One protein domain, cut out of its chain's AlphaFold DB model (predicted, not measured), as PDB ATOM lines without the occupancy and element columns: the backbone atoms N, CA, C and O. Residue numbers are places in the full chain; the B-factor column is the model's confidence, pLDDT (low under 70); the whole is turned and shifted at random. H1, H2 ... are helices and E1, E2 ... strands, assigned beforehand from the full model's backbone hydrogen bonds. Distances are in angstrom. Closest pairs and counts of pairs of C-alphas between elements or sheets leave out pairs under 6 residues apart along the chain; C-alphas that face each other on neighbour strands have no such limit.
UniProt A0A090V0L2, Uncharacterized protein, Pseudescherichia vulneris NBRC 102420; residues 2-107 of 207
ATOM      1  N   LEU A   2     418.162 315.378 245.031       87.38
ATOM      2  CA  LEU A   2     418.671 316.200 243.909       87.38
ATOM      3  C   LEU A   2     417.771 317.382 243.519       87.38
ATOM      4  O   LEU A   2     418.258 318.501 243.378       87.38
ATOM      5  N   ARG A   3     416.454 317.159 243.438       90.69
ATOM      6  CA  ARG A   3     415.458 318.223 243.236       90.69
ATOM      7  C   ARG A   3     415.595 319.355 244.254       90.69
ATOM      8  O   ARG A   3     415.586 320.519 243.879       90.69
ATOM      9  N   ASP A   4     415.683 319.019 245.540       86.69
ATOM     10  CA  ASP A   4     415.709 320.017 246.611       86.69
ATOM     11  C   ASP A   4     416.992 320.851 246.550       86.69
ATOM     12  O   ASP A   4     416.927 322.067 246.696       86.69
ATOM     13  N   ILE A   5     418.130 320.225 246.224       86.75
ATOM     14  CA  ILE A   5     419.381 320.943 245.944       86.75
ATOM     15  C   ILE A   5     419.212 321.870 244.730       86.75
ATOM     16  O   ILE A   5     419.679 323.007 244.754       86.75
ATOM     17  N   GLY A   6     418.527 321.412 243.679       84.12
ATOM     18  CA  GLY A   6     418.237 322.219 242.491       84.12
ATOM     19  C   GLY A   6     417.324 323.422 242.760       84.12
ATOM     20  O   GLY A   6     417.500 324.464 242.132       84.12
ATOM     21  N   LEU A   7     416.376 323.300 243.695       83.62
ATOM     22  CA  LEU A   7     415.426 324.362 244.051       83.62
ATOM     23  C   LEU A   7     415.974 325.345 245.094       83.62
ATOM     24  O   LEU A   7     415.731 326.544 244.981       83.62
ATOM     25  N   PHE A   8     416.691 324.855 246.106       85.44
ATOM     26  CA  PHE A   8     417.035 325.633 247.306       85.44
ATOM     27  C   PHE A   8     418.541 325.721 247.579       85.44
ATOM     28  O   PHE A   8     418.958 326.323 248.568       85.44
ATOM     29  N   GLY A   9     419.375 325.138 246.715       83.31
ATOM     30  CA  GLY A   9     420.812 325.042 246.942       83.31
ATOM     31  C   GLY A   9     421.170 324.049 248.051       83.31
ATOM     32  O   GLY A   9     420.340 323.279 248.533       83.31
ATOM     33  N   ARG A  10     422.448 324.045 248.447       75.56
ATOM     34  CA  ARG A  10     422.986 323.078 249.423       75.56
ATOM     35  C   ARG A  10     422.399 323.253 250.826       75.56
ATOM     36  O   ARG A  10     422.123 322.259 251.484       75.56
ATOM     37  N   ASP A  11     422.175 324.494 251.245       74.56
ATOM     38  CA  ASP A  11     421.750 324.818 252.614       74.56
ATOM     39  C   ASP A  11     420.248 324.569 252.858       74.56
ATOM     40  O   ASP A  11     419.796 324.559 253.998       74.56
ATOM     41  N   GLY A  12     419.468 324.346 251.791       70.94
ATOM     42  CA  GLY A  12     418.033 324.044 251.852       70.94
ATOM     43  C   GLY A  12     417.689 322.552 251.781       70.94
ATOM     44  O   GLY A  12     416.518 322.202 251.635       70.94
ATOM     45  N   PHE A  13     418.685 321.662 251.836       75.88
ATOM     46  CA  PHE A  13     418.468 320.219 251.781       75.88
ATOM     47  C   PHE A  13     418.023 319.666 253.142       75.88
ATOM     48  O   PHE A  13     418.776 319.678 254.112       75.88
ATOM     49  N   THR A  14     416.799 319.144 253.191       72.75
ATOM     50  CA  THR A  14     416.200 318.541 254.396       72.75
ATOM     51  C   THR A  14     415.556 317.178 254.132       72.75
ATOM     52  O   THR A  14     414.915 316.619 255.017       72.75
ATOM     53  N   SER A  15     415.688 316.660 252.910       75.31
ATOM     54  CA  SER A  15     415.098 315.384 252.500       75.31
ATOM     55  C   SER A  15     415.979 314.196 252.888       75.31
ATOM     56  O   SER A  15     417.189 314.334 253.036       75.31
ATOM     57  N   ASP A  16     415.377 313.011 252.930       85.19
ATOM     58  CA  ASP A  16     416.099 311.740 252.984       85.19
ATOM     59  C   ASP A  16     416.998 311.561 251.733       85.19
ATOM     60  O   ASP A  16     416.829 312.230 250.692       85.19
ATOM     61  N   ILE A  17     417.983 310.663 251.841       90.06
ATOM     62  CA  ILE A  17     418.874 310.280 250.738       90.06
ATOM     63  C   ILE A  17     418.456 308.914 250.192       90.06
ATOM     64  O   ILE A  17     418.709 307.880 250.807       90.06
ATOM     65  N   ASP A  18     417.873 308.919 248.995       92.38
ATOM     66  CA  ASP A  18     417.605 307.709 248.223       92.38
ATOM     67  C   ASP A  18     418.852 307.266 247.443       92.38
ATOM     68  O   ASP A  18     419.470 308.059 246.726       92.38
ATOM     69  N   ILE A  19     419.198 305.985 247.551       94.12
ATOM     70  CA  ILE A  19     420.269 305.325 246.803       94.12
ATOM     71  C   ILE A  19     419.656 304.152 246.043       94.12
ATOM     72  O   ILE A  19     418.921 303.351 246.617       94.12
ATOM     73  N   VAL A  20     419.988 304.013 244.762       94.94
ATOM     74  CA  VAL A  20     419.610 302.831 243.981       94.94
ATOM     75  C   VAL A  20     420.840 301.965 243.739       94.94
ATOM     76  O   VAL A  20     421.857 302.438 243.237       94.94
ATOM     77  N   PHE A  21     420.744 300.694 244.113       94.12
ATOM     78  CA  PHE A  21     421.783 299.688 243.964       94.12
ATOM     79  C   PHE A  21     421.484 298.797 242.754       94.12
ATOM     80  O   PHE A  21     420.499 298.060 242.736       94.12
ATOM     81  N   ALA A  22     422.341 298.863 241.734       91.50
ATOM     82  CA  ALA A  22     422.246 298.043 240.528       91.50
ATOM     83  C   ALA A  22     422.928 296.675 240.724       91.50
ATOM     84  O   ALA A  22     423.919 296.359 240.069       91.50
ATOM     85  N   GLY A  23     422.411 295.888 241.663       89.50
ATOM     86  CA  GLY A  23     422.842 294.521 241.941       89.50
ATOM     87  C   GLY A  23     421.738 293.736 242.643       89.50
ATOM     88  O   GLY A  23     420.642 294.261 242.862       89.50
ATOM     89  N   GLU A  24     422.025 292.487 242.998       90.00
ATOM     90  CA  GLU A  24     421.047 291.619 243.651       90.00
ATOM     91  C   GLU A  24     420.842 292.000 245.121       90.00
ATOM     92  O   GLU A  24     421.726 292.538 245.799       90.00
ATOM     93  N   ARG A  25     419.652 291.706 245.646       90.75
ATOM     94  CA  ARG A  25     419.294 292.039 247.028       90.75
ATOM     95  C   ARG A  25     420.197 291.346 248.040       90.75
ATOM     96  O   ARG A  25     420.566 291.946 249.050       90.75
ATOM     97  N   GLU A  26     420.557 290.100 247.779       91.62
ATOM     98  CA  GLU A  26     421.445 289.307 248.618       91.62
ATOM     99  C   GLU A  26     422.828 289.959 248.734       91.62
ATOM    100  O   GLU A  26     423.365 290.051 249.841       91.62
ATOM    101  N   ASP A  27     423.360 290.494 247.632       92.81
ATOM    102  CA  ASP A  27     424.636 291.212 247.620       92.81
ATOM    103  C   ASP A  27     424.550 292.500 248.443       92.81
ATOM    104  O   ASP A  27     425.447 292.798 249.236       92.81
ATOM    105  N   LEU A  28     423.444 293.242 248.317       91.88
ATOM    106  CA  LEU A  28     423.209 294.442 249.117       91.88
ATOM    107  C   LEU A  28     423.167 294.121 250.618       91.88
ATOM    108  O   LEU A  28     423.810 294.802 251.416       91.88
ATOM    109  N   LEU A  29     422.437 293.076 251.015       90.44
ATOM    110  CA  LEU A  29     422.351 292.650 252.414       90.44
ATOM    111  C   LEU A  29     423.714 292.201 252.950       90.44
ATOM    112  O   LEU A  29     424.075 292.552 254.076       90.44
ATOM    113  N   HIS A  30     424.493 291.481 252.141       91.06
ATOM    114  CA  HIS A  30     425.854 291.103 252.495       91.06
ATOM    115  C   HIS A  30     426.741 292.341 252.704       91.06
ATOM    116  O   HIS A  30     427.419 292.438 253.727       91.06
ATOM    117  N   LEU A  31     426.690 293.329 251.802       90.19
ATOM    118  CA  LEU A  31     427.424 294.592 251.946       90.19
ATOM    119  C   LEU A  31     427.031 295.339 253.225       90.19
ATOM    120  O   LEU A  31     427.906 295.730 253.995       90.19
ATOM    121  N   LEU A  32     425.735 295.492 253.496       89.31
ATOM    122  CA  LEU A  32     425.254 296.147 254.715       89.31
ATOM    123  C   LEU A  32     425.754 295.437 255.980       89.31
ATOM    124  O   LEU A  32     426.208 296.098 256.914       89.31
ATOM    125  N   SER A  33     425.745 294.100 255.988       86.56
ATOM    126  CA  SER A  33     426.296 293.321 257.101       86.56
ATOM    127  C   SER A  33     427.805 293.537 257.280       86.56
ATOM    128  O   SER A  33     428.278 293.686 258.404       86.56
ATOM    129  N   HIS A  34     428.556 293.631 256.177       88.44
ATOM    130  CA  HIS A  34     430.001 293.849 256.187       88.44
ATOM    131  C   HIS A  34     430.383 295.226 256.746       88.44
ATOM    132  O   HIS A  34     431.394 295.361 257.431       88.44
ATOM    133  N   PHE A  35     429.558 296.242 256.496       85.06
ATOM    134  CA  PHE A  35     429.731 297.587 257.049       85.06
ATOM    135  C   PHE A  35     429.174 297.754 258.471       85.06
ATOM    136  O   PHE A  35     429.127 298.878 258.967       85.06
ATOM    137  N   HIS A  36     428.765 296.667 259.141       82.88
ATOM    138  CA  HIS A  36     428.159 296.703 260.477       82.88
ATOM    139  C   HIS A  36     426.941 297.639 260.562       82.88
ATOM    140  O   HIS A  36     426.681 298.282 261.581       82.88
ATOM    141  N   MET A  37     426.165 297.713 259.477       81.56
ATOM    142  CA  MET A  37     424.888 298.417 259.457       81.56
ATOM    143  C   MET A  37     423.836 297.526 260.123       81.56
ATOM    144  O   MET A  37     423.062 296.849 259.460       81.56
ATOM    145  N   GLU A  38     423.838 297.469 261.454       68.06
ATOM    146  CA  GLU A  38     423.040 296.494 262.220       68.06
ATOM    147  C   GLU A  38     421.585 296.940 262.474       68.06
ATOM    148  O   GLU A  38     420.757 296.161 262.946       68.06
ATOM    149  N   HIS A  39     421.241 298.185 262.135       82.56
ATOM    150  CA  HIS A  39     419.930 298.781 262.418       82.56
ATOM    151  C   HIS A  39     419.250 299.323 261.156       82.56
ATOM    152  O   HIS A  39     418.971 300.518 261.050       82.56
ATOM    153  N   PHE A  40     418.969 298.437 260.198       89.69
ATOM    154  CA  PHE A  40     418.117 298.754 259.051       89.69
ATOM    155  C   PHE A  40     416.742 298.083 259.152       89.69
ATOM    156  O   PHE A  40     416.572 297.040 259.783       89.69
ATOM    157  N   VAL A  41     415.746 298.681 258.502       90.00
ATOM    158  CA  VAL A  41     414.372 298.177 258.418       90.00
ATOM    159  C   VAL A  41     413.963 298.123 256.953       90.00
ATOM    160  O   VAL A  41     414.209 299.059 256.201       90.00
ATOM    161  N   THR A  42     413.312 297.039 256.530       89.38
ATOM    162  CA  THR A  42     412.698 296.994 255.195       89.38
ATOM    163  C   THR A  42     411.346 297.708 255.230       89.38
ATOM    164  O   THR A  42     410.490 297.382 256.052       89.38
ATOM    165  N   ASN A  43     411.149 298.695 254.358       86.81
ATOM    166  CA  ASN A  43     409.895 299.430 254.242       86.81
ATOM    167  C   ASN A  43     408.824 298.604 253.495       86.81
ATOM    168  O   ASN A  43     409.105 297.557 252.911       86.81
ATOM    169  N   LYS A  44     407.571 299.078 253.496       82.75
ATOM    170  CA  LYS A  44     406.426 298.362 252.895       82.75
ATOM    171  C   LYS A  44     406.564 298.096 251.390       82.75
ATOM    172  O   LYS A  44     405.863 297.235 250.873       82.75
ATOM    173  N   LEU A  45     407.427 298.844 250.703       80.56
ATOM    174  CA  LEU A  45     407.681 298.727 249.268       80.56
ATOM    175  C   LEU A  45     408.975 297.950 248.965       80.56
ATOM    176  O   LEU A  45     409.331 297.809 247.803       80.56
ATOM    177  N   GLY A  46     409.667 297.426 249.983       84.12
ATOM    178  CA  GLY A  46     410.854 296.581 249.826       84.12
ATOM    179  C   GLY A  46     412.200 297.307 249.920       84.12
ATOM    180  O   GLY A  46     413.234 296.638 249.963       84.12
ATOM    181  N   GLY A  47     412.209 298.639 250.017       90.25
ATOM    182  CA  GLY A  47     413.430 299.424 250.226       90.25
ATOM    183  C   GLY A  47     414.011 299.212 251.623       90.25
ATOM    184  O   GLY A  47     413.279 298.933 252.574       90.25
ATOM    185  N   ILE A  48     415.327 299.325 251.754       92.25
ATOM    186  CA  ILE A  48     416.055 299.174 253.013       92.25
ATOM    187  C   ILE A  48     416.345 300.561 253.577       92.25
ATOM    188  O   ILE A  48     417.149 301.303 253.023       92.25
ATOM    189  N   ARG A  49     415.709 300.891 254.700       92.38
ATOM    190  CA  ARG A  49     415.897 302.157 255.404       92.38
ATOM    191  C   ARG A  49     416.873 301.998 256.556       92.38
ATOM    192  O   ARG A  49     416.722 301.083 257.365       92.38
ATOM    193  N   PHE A  50     417.811 302.922 256.690       90.19
ATOM    194  CA  PHE A  50     418.666 303.029 257.870       90.19
ATOM    195  C   PHE A  50     418.997 304.487 258.173       90.19
ATOM    196  O   PHE A  50     418.849 305.369 257.329       90.19
ATOM    197  N   ARG A  51     419.483 304.727 259.390       87.88
ATOM    198  CA  ARG A  51     419.979 306.034 259.817       87.88
ATOM    199  C   ARG A  51     421.488 305.991 259.970       87.88
ATOM    200  O   ARG A  51     422.016 305.098 260.631       87.88
ATOM    201  N   TYR A  52     422.172 306.977 259.404       85.00
ATOM    202  CA  TYR A  52     423.598 307.189 259.622       85.00
ATOM    203  C   TYR A  52     423.843 308.657 259.975       85.00
ATOM    204  O   TYR A  52     423.423 309.568 259.260       85.00
ATOM    205  N   CYS A  53     424.491 308.893 261.119       84.38
ATOM    206  CA  CYS A  53     424.545 310.208 261.761       84.38
ATOM    207  C   CYS A  53     423.131 310.805 261.943       84.38
ATOM    208  O   CYS A  53     422.291 310.200 262.608       84.38
ATOM    209  N   SER A  54     422.871 311.988 261.383       83.44
ATOM    210  CA  SER A  54     421.582 312.689 261.452       83.44
ATOM    211  C   SER A  54     420.754 312.566 260.169       83.44
ATOM    212  O   SER A  54     419.810 313.331 259.996       83.44
ATOM    213  N   LEU A  55     421.136 311.671 259.251       86.12
ATOM    214  CA  LEU A  55     420.495 311.508 257.949       86.12
ATOM    215  C   LEU A  55     419.831 310.137 257.843       86.12
ATOM    216  O   LEU A  55     420.407 309.117 258.239       86.12
ATOM    217  N   ASP A  56     418.630 310.139 257.279       88.56
ATOM    218  CA  ASP A  56     417.911 308.933 256.900       88.56
ATOM    219  C   ASP A  56     418.234 308.587 255.441       88.56
ATOM    220  O   ASP A  56     418.240 309.446 254.552       88.56
ATOM    221  N   PHE A  57     418.545 307.313 255.221       90.88
ATOM    222  CA  PHE A  57     418.884 306.750 253.923       90.88
ATOM    223  C   PHE A  57     417.882 305.663 253.563       90.88
ATOM    224  O   PHE A  57     417.582 304.798 254.390       90.88
ATOM    225  N   ASP A  58     417.436 305.668 252.313       92.56
ATOM    226  CA  ASP A  58     416.674 304.580 251.711       92.56
ATOM    227  C   ASP A  58     417.488 303.977 250.565       92.56
ATOM    228  O   ASP A  58     417.797 304.662 249.591       92.56
ATOM    229  N   ILE A  59     417.840 302.694 250.665       94.06
ATOM    230  CA  ILE A  59     418.460 301.955 249.561       94.06
ATOM    231  C   ILE A  59     417.419 301.072 248.887       94.06
ATOM    232  O   ILE A  59     416.728 300.284 249.535       94.06
ATOM    233  N   TRP A  60     417.366 301.154 247.568       93.38
ATOM    234  CA  TRP A  60     416.509 300.345 246.718       93.38
ATOM    235  C   TRP A  60     417.370 299.486 245.801       93.38
ATOM    236  O   TRP A  60     418.264 300.013 245.143       93.38
ATOM    237  N   CYS A  61     417.110 298.182 245.711       93.31
ATOM    238  CA  CYS A  61     417.652 297.411 244.593       93.31
ATOM    239  C   CYS A  61     416.955 297.864 243.310       93.31
ATOM    240  O   CYS A  61     415.737 298.055 243.302       93.31
ATOM    241  N   LEU A  62     417.716 298.027 242.228       93.69
ATOM    242  CA  LEU A  62     417.194 298.524 240.958       93.69
ATOM    243  C   LEU A  62     416.019 297.667 240.479       93.69
ATOM    244  O   LEU A  62     414.942 298.203 240.240       93.69
ATOM    245  N   SER A  63     416.203 296.347 240.437       89.19
ATOM    246  CA  SER A  63     415.194 295.360 240.033       89.19
ATOM    247  C   SER A  63     413.969 295.302 240.957       89.19
ATOM    248  O   SER A  63     412.885 294.943 240.502       89.19
ATOM    249  N   ASP A  64     414.110 295.709 242.222       89.50
ATOM    250  CA  ASP A  64     413.014 295.754 243.200       89.50
ATOM    251  C   ASP A  64     412.156 297.024 243.081       89.50
ATOM    252  O   ASP A  64     411.124 297.133 243.753       89.50
ATOM    253  N   THR A  65     412.543 297.991 242.239       92.12
ATOM    254  CA  THR A  65     411.738 299.197 242.001       92.12
ATOM    255  C   THR A  65     410.341 298.787 241.546       92.12
ATOM    256  O   THR A  65     410.180 298.078 240.553       92.12
ATOM    257  N   TRP A  66     409.319 299.258 242.263       92.81
ATOM    258  CA  TRP A  66     407.938 298.793 242.109       92.81
ATOM    259  C   TRP A  66     407.448 298.771 240.650       92.81
ATOM    260  O   TRP A  66     406.881 297.774 240.212       92.81
ATOM    261  N   ALA A  67     407.727 299.821 239.870       94.75
ATOM    262  CA  ALA A  67     407.294 299.907 238.474       94.75
ATOM    263  C   ALA A  67     407.932 298.842 237.561       94.75
ATOM    264  O   ALA A  67     407.290 298.403 236.608       94.75
ATOM    265  N   PHE A  68     409.162 298.405 237.849       95.12
ATOM    266  CA  PHE A  68     409.797 297.305 237.119       95.12
ATOM    267  C   PHE A  68     409.248 295.958 237.584       95.12
ATOM    268  O   PHE A  68     408.884 295.122 236.762       95.12
ATOM    269  N   LYS A  69     409.115 295.769 238.901       92.44
ATOM    270  CA  LYS A  69     408.604 294.533 239.505       92.44
ATOM    271  C   LYS A  69     407.189 294.181 239.036       92.44
ATOM    272  O   LYS A  69     406.898 293.018 238.772       92.44
ATOM    273  N   GLU A  70     406.329 295.187 238.897       94.50
ATOM    274  CA  GLU A  70     404.960 295.030 238.392       94.50
ATOM    275  C   GLU A  70     404.874 295.046 236.851       94.50
ATOM    276  O   GLU A  70     403.777 295.009 236.298       94.50
ATOM    277  N   ASN A  71     406.009 295.077 236.139       95.56
ATOM    278  CA  ASN A  71     406.097 295.137 234.670       95.56
ATOM    279  C   ASN A  71     405.343 296.329 234.047       95.56
ATOM    280  O   ASN A  71     404.800 296.228 232.948       95.56
ATOM    281  N   ILE A  72     405.301 297.464 234.749       97.00
ATOM    282  CA  ILE A  72     404.664 298.701 234.276       97.00
ATOM    283  C   ILE A  72     405.616 299.460 233.349       97.00
ATOM    284  O   ILE A  72     405.195 299.990 232.323       97.00
ATOM    285  N   ILE A  73     406.900 299.494 233.709       97.25
ATOM    286  CA  ILE A  73     407.984 300.049 232.898       97.25
ATOM    287  C   ILE A  73     409.004 298.929 232.651       97.25
ATOM    288  O   ILE A  73     409.331 298.202 233.590       97.25
ATOM    289  N   PRO A  74     409.520 298.752 231.424       95.94
ATOM    290  CA  PRO A  74     410.619 297.827 231.181       95.94
ATOM    291  C   PRO A  74     411.924 298.369 231.781       95.94
ATOM    292  O   PRO A  74     412.267 299.538 231.604       95.94
ATOM    293  N   LEU A  75     412.670 297.509 232.475       95.62
ATOM    294  CA  LEU A  75     414.024 297.819 232.930       95.62
ATOM    295  C   LEU A  75     415.017 297.524 231.801       95.62
ATOM    296  O   LEU A  75     415.404 296.375 231.595       95.62
ATOM    297  N   GLU A  76     415.416 298.558 231.063       94.81
ATOM    298  CA  GLU A  76     416.400 298.449 229.977       94.81
ATOM    299  C   GLU A  76     417.806 298.827 230.454       94.81
ATOM    300  O   GLU A  76     418.795 298.188 230.094       94.81
ATOM    301  N   ASN A  77     417.893 299.877 231.270       92.25
ATOM    302  CA  ASN A  77     419.124 300.430 231.830       92.25
ATOM    303  C   ASN A  77     418.804 301.284 233.073       92.25
ATOM    304  O   ASN A  77     417.663 301.336 233.535       92.25
ATOM    305  N   VAL A  78     419.813 301.943 233.650       92.19
ATOM    306  CA  VAL A  78     419.617 302.793 234.837       92.19
ATOM    307  C   VAL A  78     418.738 304.006 234.524       92.19
ATOM    308  O   VAL A  78     417.959 304.436 235.372       92.19
ATOM    309  N   GLU A  79     418.798 304.525 233.297       95.06
ATOM    310  CA  GLU A  79     417.996 305.649 232.829       95.06
ATOM    311  C   GLU A  79     416.489 305.320 232.836       95.06
ATOM    312  O   GLU A  79     415.675 306.226 233.030       95.06
ATOM    313  N   SER A  80     416.102 304.036 232.760       96.12
ATOM    314  CA  SER A  80     414.708 303.591 232.917       96.12
ATOM    315  C   SER A  80     414.065 304.068 234.231       96.12
ATOM    316  O   SER A  80     412.853 304.281 234.269       96.12
ATOM    317  N   LEU A  81     414.848 304.304 235.296       96.38
ATOM    318  CA  LEU A  81     414.361 304.842 236.579       96.38
ATOM    319  C   LEU A  81     413.721 306.228 236.449       96.38
ATOM    320  O   LEU A  81     412.825 306.573 237.219       96.38
ATOM    321  N   LEU A  82     414.148 307.040 235.478       97.19
ATOM    322  CA  LEU A  82     413.570 308.370 235.266       97.19
ATOM    323  C   LEU A  82     412.068 308.278 234.956       97.19
ATOM    324  O   LEU A  82     411.315 309.181 235.316       97.19
ATOM    325  N   HIS A  83     411.628 307.160 234.372       97.56
ATOM    326  CA  HIS A  83     410.241 306.886 233.997       97.56
ATOM    327  C   HIS A  83     409.415 306.211 235.098       97.56
ATOM    328  O   HIS A  83     408.214 306.022 234.925       97.56
ATOM    329  N   THR A  84     410.018 305.847 236.234       96.25
ATOM    330  CA  THR A  84     409.307 305.180 237.339       96.25
ATOM    331  C   THR A  84     408.838 306.147 238.421       96.25
ATOM    332  O   THR A  84     408.229 305.735 239.408       96.25
ATOM    333  N   THR A  85     409.173 307.428 238.289       95.69
ATOM    334  CA  THR A  85     408.821 308.454 239.270       95.69
ATOM    335  C   THR A  85     407.399 308.962 239.051       95.69
ATOM    336  O   THR A  85     406.865 308.904 237.949       95.69
ATOM    337  N   LEU A  86     406.761 309.476 240.107       97.31
ATOM    338  CA  LEU A  86     405.409 310.037 239.991       97.31
ATOM    339  C   LEU A  86     405.411 311.335 239.172       97.31
ATOM    340  O   LEU A  86     404.542 311.541 238.331       97.31
ATOM    341  N   MET A  87     406.374 312.224 239.429       97.88
ATOM    342  CA  MET A  87     406.390 313.585 238.890       97.88
ATOM    343  C   MET A  87     407.726 313.919 238.237       97.88
ATOM    344  O   MET A  87     408.778 313.481 238.698       97.88
ATOM    345  N   SER A  88     407.702 314.807 237.246       98.00
ATOM    346  CA  SER A  88     408.887 315.209 236.478       98.00
ATOM    347  C   SER A  88     410.018 315.779 237.333       98.00
ATOM    348  O   SER A  88     411.184 315.602 237.004       98.00
ATOM    349  N   TRP A  89     409.710 316.419 238.463       96.94
ATOM    350  CA  TRP A  89     410.733 316.947 239.370       96.94
ATOM    351  C   TRP A  89     411.479 315.862 240.148       96.94
ATOM    352  O   TRP A  89     412.598 316.107 240.601       96.94
ATOM    353  N   ASP A  90     410.863 314.692 240.332       95.19
ATOM    354  CA  ASP A  90     411.503 313.512 240.914       95.19
ATOM    355  C   ASP A  90     412.378 312.772 239.878       95.19
ATOM    356  O   ASP A  90     413.271 312.033 240.280       95.19
ATOM    357  N   ALA A  91     412.163 312.984 238.572       96.75
ATOM    358  CA  ALA A  91     412.867 312.314 237.474       96.75
ATOM    359  C   ALA A  91     414.285 312.876 237.248       96.75
ATOM    360  O   ALA A  91     414.587 313.492 236.226       96.75
ATOM    361  N   VAL A  92     415.160 312.677 238.230       96.50
ATOM    362  CA  VAL A  92     416.574 313.056 238.180       96.50
ATOM    363  C   VAL A  92     417.414 312.050 238.955       96.50
ATOM    364  O   VAL A  92     417.062 311.655 240.067       96.50
ATOM    365  N   LEU A  93     418.552 311.661 238.388       96.12
ATOM    366  CA  LEU A  93     419.493 310.728 239.000       96.12
ATOM    367  C   LEU A  93     420.893 311.323 238.989       96.12
ATOM    368  O   LEU A  93     421.245 312.110 238.111       96.12
ATOM    369  N   TYR A  94     421.699 310.921 239.962       95.81
ATOM    370  CA  TYR A  94     423.132 311.157 239.953       95.81
ATOM    371  C   TYR A  94     423.819 309.798 239.892       95.81
ATOM    372  O   TYR A  94     423.734 309.017 240.841       95.81
ATOM    373  N   ASP A  95     424.456 309.508 238.763       95.06
ATOM    374  CA  ASP A  95     425.251 308.303 238.589       95.06
ATOM    375  C   ASP A  95     426.595 308.509 239.291       95.06
ATOM    376  O   ASP A  95     427.460 309.259 238.833       95.06
ATOM    377  N   VAL A  96     426.764 307.839 240.430       93.75
ATOM    378  CA  VAL A  96     427.971 307.939 241.257       93.75
ATOM    379  C   VAL A  96     429.216 307.363 240.579       93.75
ATOM    380  O   VAL A  96     430.322 307.786 240.906       93.75
ATOM    381  N   HIS A  97     429.059 306.420 239.644       91.31
ATOM    382  CA  HIS A  97     430.174 305.799 238.931       91.31
ATOM    383  C   HIS A  97     430.655 306.674 237.777       91.31
ATOM    384  O   HIS A  97     431.862 306.803 237.570       91.31
ATOM    385  N   ARG A  98     429.720 307.284 237.038       94.19
ATOM    386  CA  ARG A  98     430.030 308.205 235.933       94.19
ATOM    387  C   ARG A  98     430.337 309.624 236.418       94.19
ATOM    388  O   ARG A  98     431.034 310.362 235.734       94.19
ATOM    389  N   GLY A  99     429.855 310.000 237.604       95.69
ATOM    390  CA  GLY A  99     429.923 311.376 238.103       95.69
ATOM    391  C   GLY A  99     428.999 312.323 237.332       95.69
ATOM    392  O   GLY A  99     429.303 313.507 237.192       95.69
ATOM    393  N   GLU A 100     427.890 311.802 236.805       95.38
ATOM    394  CA  GLU A 100     427.001 312.500 235.875       95.38
ATOM    395  C   GLU A 100     425.584 312.626 236.437       95.38
ATOM    396  O   GLU A 100     425.110 311.777 237.194       95.38
ATOM    397  N   ILE A 101     424.887 313.695 236.049       95.44
ATOM    398  CA  ILE A 101     423.461 313.869 236.330       95.44
ATOM    399  C   ILE A 101     422.678 313.405 235.104       95.44
ATOM    400  O   ILE A 101     422.876 313.932 234.010       95.44
ATOM    401  N   LEU A 102     421.771 312.452 235.302       96.31
ATOM    402  CA  LEU A 102     420.883 311.932 234.267       96.31
ATOM    403  C   LEU A 102     419.496 312.544 234.468       96.31
ATOM    404  O   LEU A 102     418.914 312.450 235.553       96.31
ATOM    405  N   THR A 103     418.975 313.195 233.430       96.81
ATOM    406  CA  THR A 103     417.678 313.884 233.445       96.81
ATOM    407  C   THR A 103     417.009 313.827 232.078       96.81
ATOM    408  O   THR A 103     417.715 313.787 231.072       96.81
ATOM    409  N   PRO A 104     415.674 313.964 232.010       95.69
ATOM    410  CA  PRO A 104     414.997 314.357 230.777       95.69
ATOM    411  C   PRO A 104     415.531 315.697 230.232       95.69
ATOM    412  O   PRO A 104     415.892 316.580 231.015       95.69
ATOM    413  N   ASP A 105     415.511 315.888 228.910       92.75
ATOM    414  CA  ASP A 105     416.131 317.037 228.219       92.75
ATOM    415  C   ASP A 105     415.755 318.417 228.794       92.75
ATOM    416  O   ASP A 105     416.598 319.307 228.916       92.75
ATOM    417  N   ASN A 106     414.490 318.609 229.182       93.62
ATOM    418  CA  ASN A 106     413.975 319.897 229.663       93.62
ATOM    419  C   ASN A 106     413.956 320.039 231.193       93.62
ATOM    420  O   ASN A 106     413.482 321.056 231.700       93.62
ATOM    421  N   TYR A 107     414.511 319.081 231.942       96.62
ATOM    422  CA  TYR A 107     414.367 319.009 233.401       96.62
ATOM    423  C   TYR A 107     414.696 320.325 234.123       96.62
ATOM    424  O   TYR A 107     413.862 320.876 234.839       96.62
TER     425      TYR A 107
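This is residues 2 to 107 of the 207 residues of an uncharacterized protein of Pseudescherichia vulneris NBRC 102420 (UniProt A0A090V0L2). A strongly twisted sheet of four strands, E1, E4, E3 and E2, has one helix, H2, over one face; beyond its edge strand E1 sits a second, smaller part, where the little hairpin E5 and E6 has H4 near it. The short H3 is beside H4, and H1 comes near E5 with its first residue. The printed part has 106 residues with four named helices and six named strands, in the order H1 E1 H2 E2 E3 E4 H3 H4 E5 E6. The large sheet is mixed and the small one antiparallel; the class is mixed, helices and strands. The whole is compact, with a radius of gyration of the C-alphas of 14.4 A and spans of 41 by 37 by 27 A.

Begin at E4, residues 55 to 61, an inner strand. E1, residues 17 to 21, is its parallel neighbour at 24 degrees; look for N 19 and O 58, 2.8 A apart. E3, residues 48 to 52, is antiparallel to E4 at 152 degrees, with N 50 and O 57 at 3.0 A. E2, residues 40 to 42, is antiparallel to E3, with N 41 and O 49 at 2.8 A. E2, E3 and E4 form a meander, each strand the antiparallel neighbour of the one before. H2, residues 25 to 34, is on this sheet at a height over the sheet of 8.1 A and lies over E4, along the strands at 19 degrees on the local plane, which only just has enough C-alphas, 6. E1, H2 and E2 form a split strand-helix-strand unit, two strands of one sheet with a helix between them in the chain and E4 and E3 between them in the sheet; its crossover is right-handed. E5, residues 93 to 95, is near E1 and forms a hairpin with E6, residues 100 to 102; N 95 and O 100 are 2.8 A apart. H4, residues 78 to 84, comes closest to E6 at the C-alphas of Glu 79 and Leu 102, 7.1 A. H3, residues 66 to 69, is close to H4 but not clearly touching it: the closest C-alphas, of Ala 67 and Thr 84, are 5.8 A apart. H1, residues 2 to 8, has its closest C-alphas to E5 at Leu 2 and Leu 93, 7.4 A. Every O i to N i+4 pair is within hydrogen-bond range in H1 and H2; H4 has 0 of 3, but 4 of 4 O i to N i+3 pairs, and H3 is too short for an O i to N i+4 pair.

Find C-alpha 55 at (420.495, 311.508, 257.949); from there E4 runs 19.6 A to C-alpha 61. H2 starts at C-alpha 25, (419.294, 292.039, 247.028), and runs 14.2 A. E1 measures 12.9 A and E3 12.8 A. E6 ends at C-alpha 102, (420.883, 311.932, 234.267).

The two C-alphas farthest apart, of Glu 38 and Asn 106, are 41.1 A apart. The printed part has no cut, and no link is long. The mean pLDDT of the printed part is 90.4; residue 38 alone is under 70.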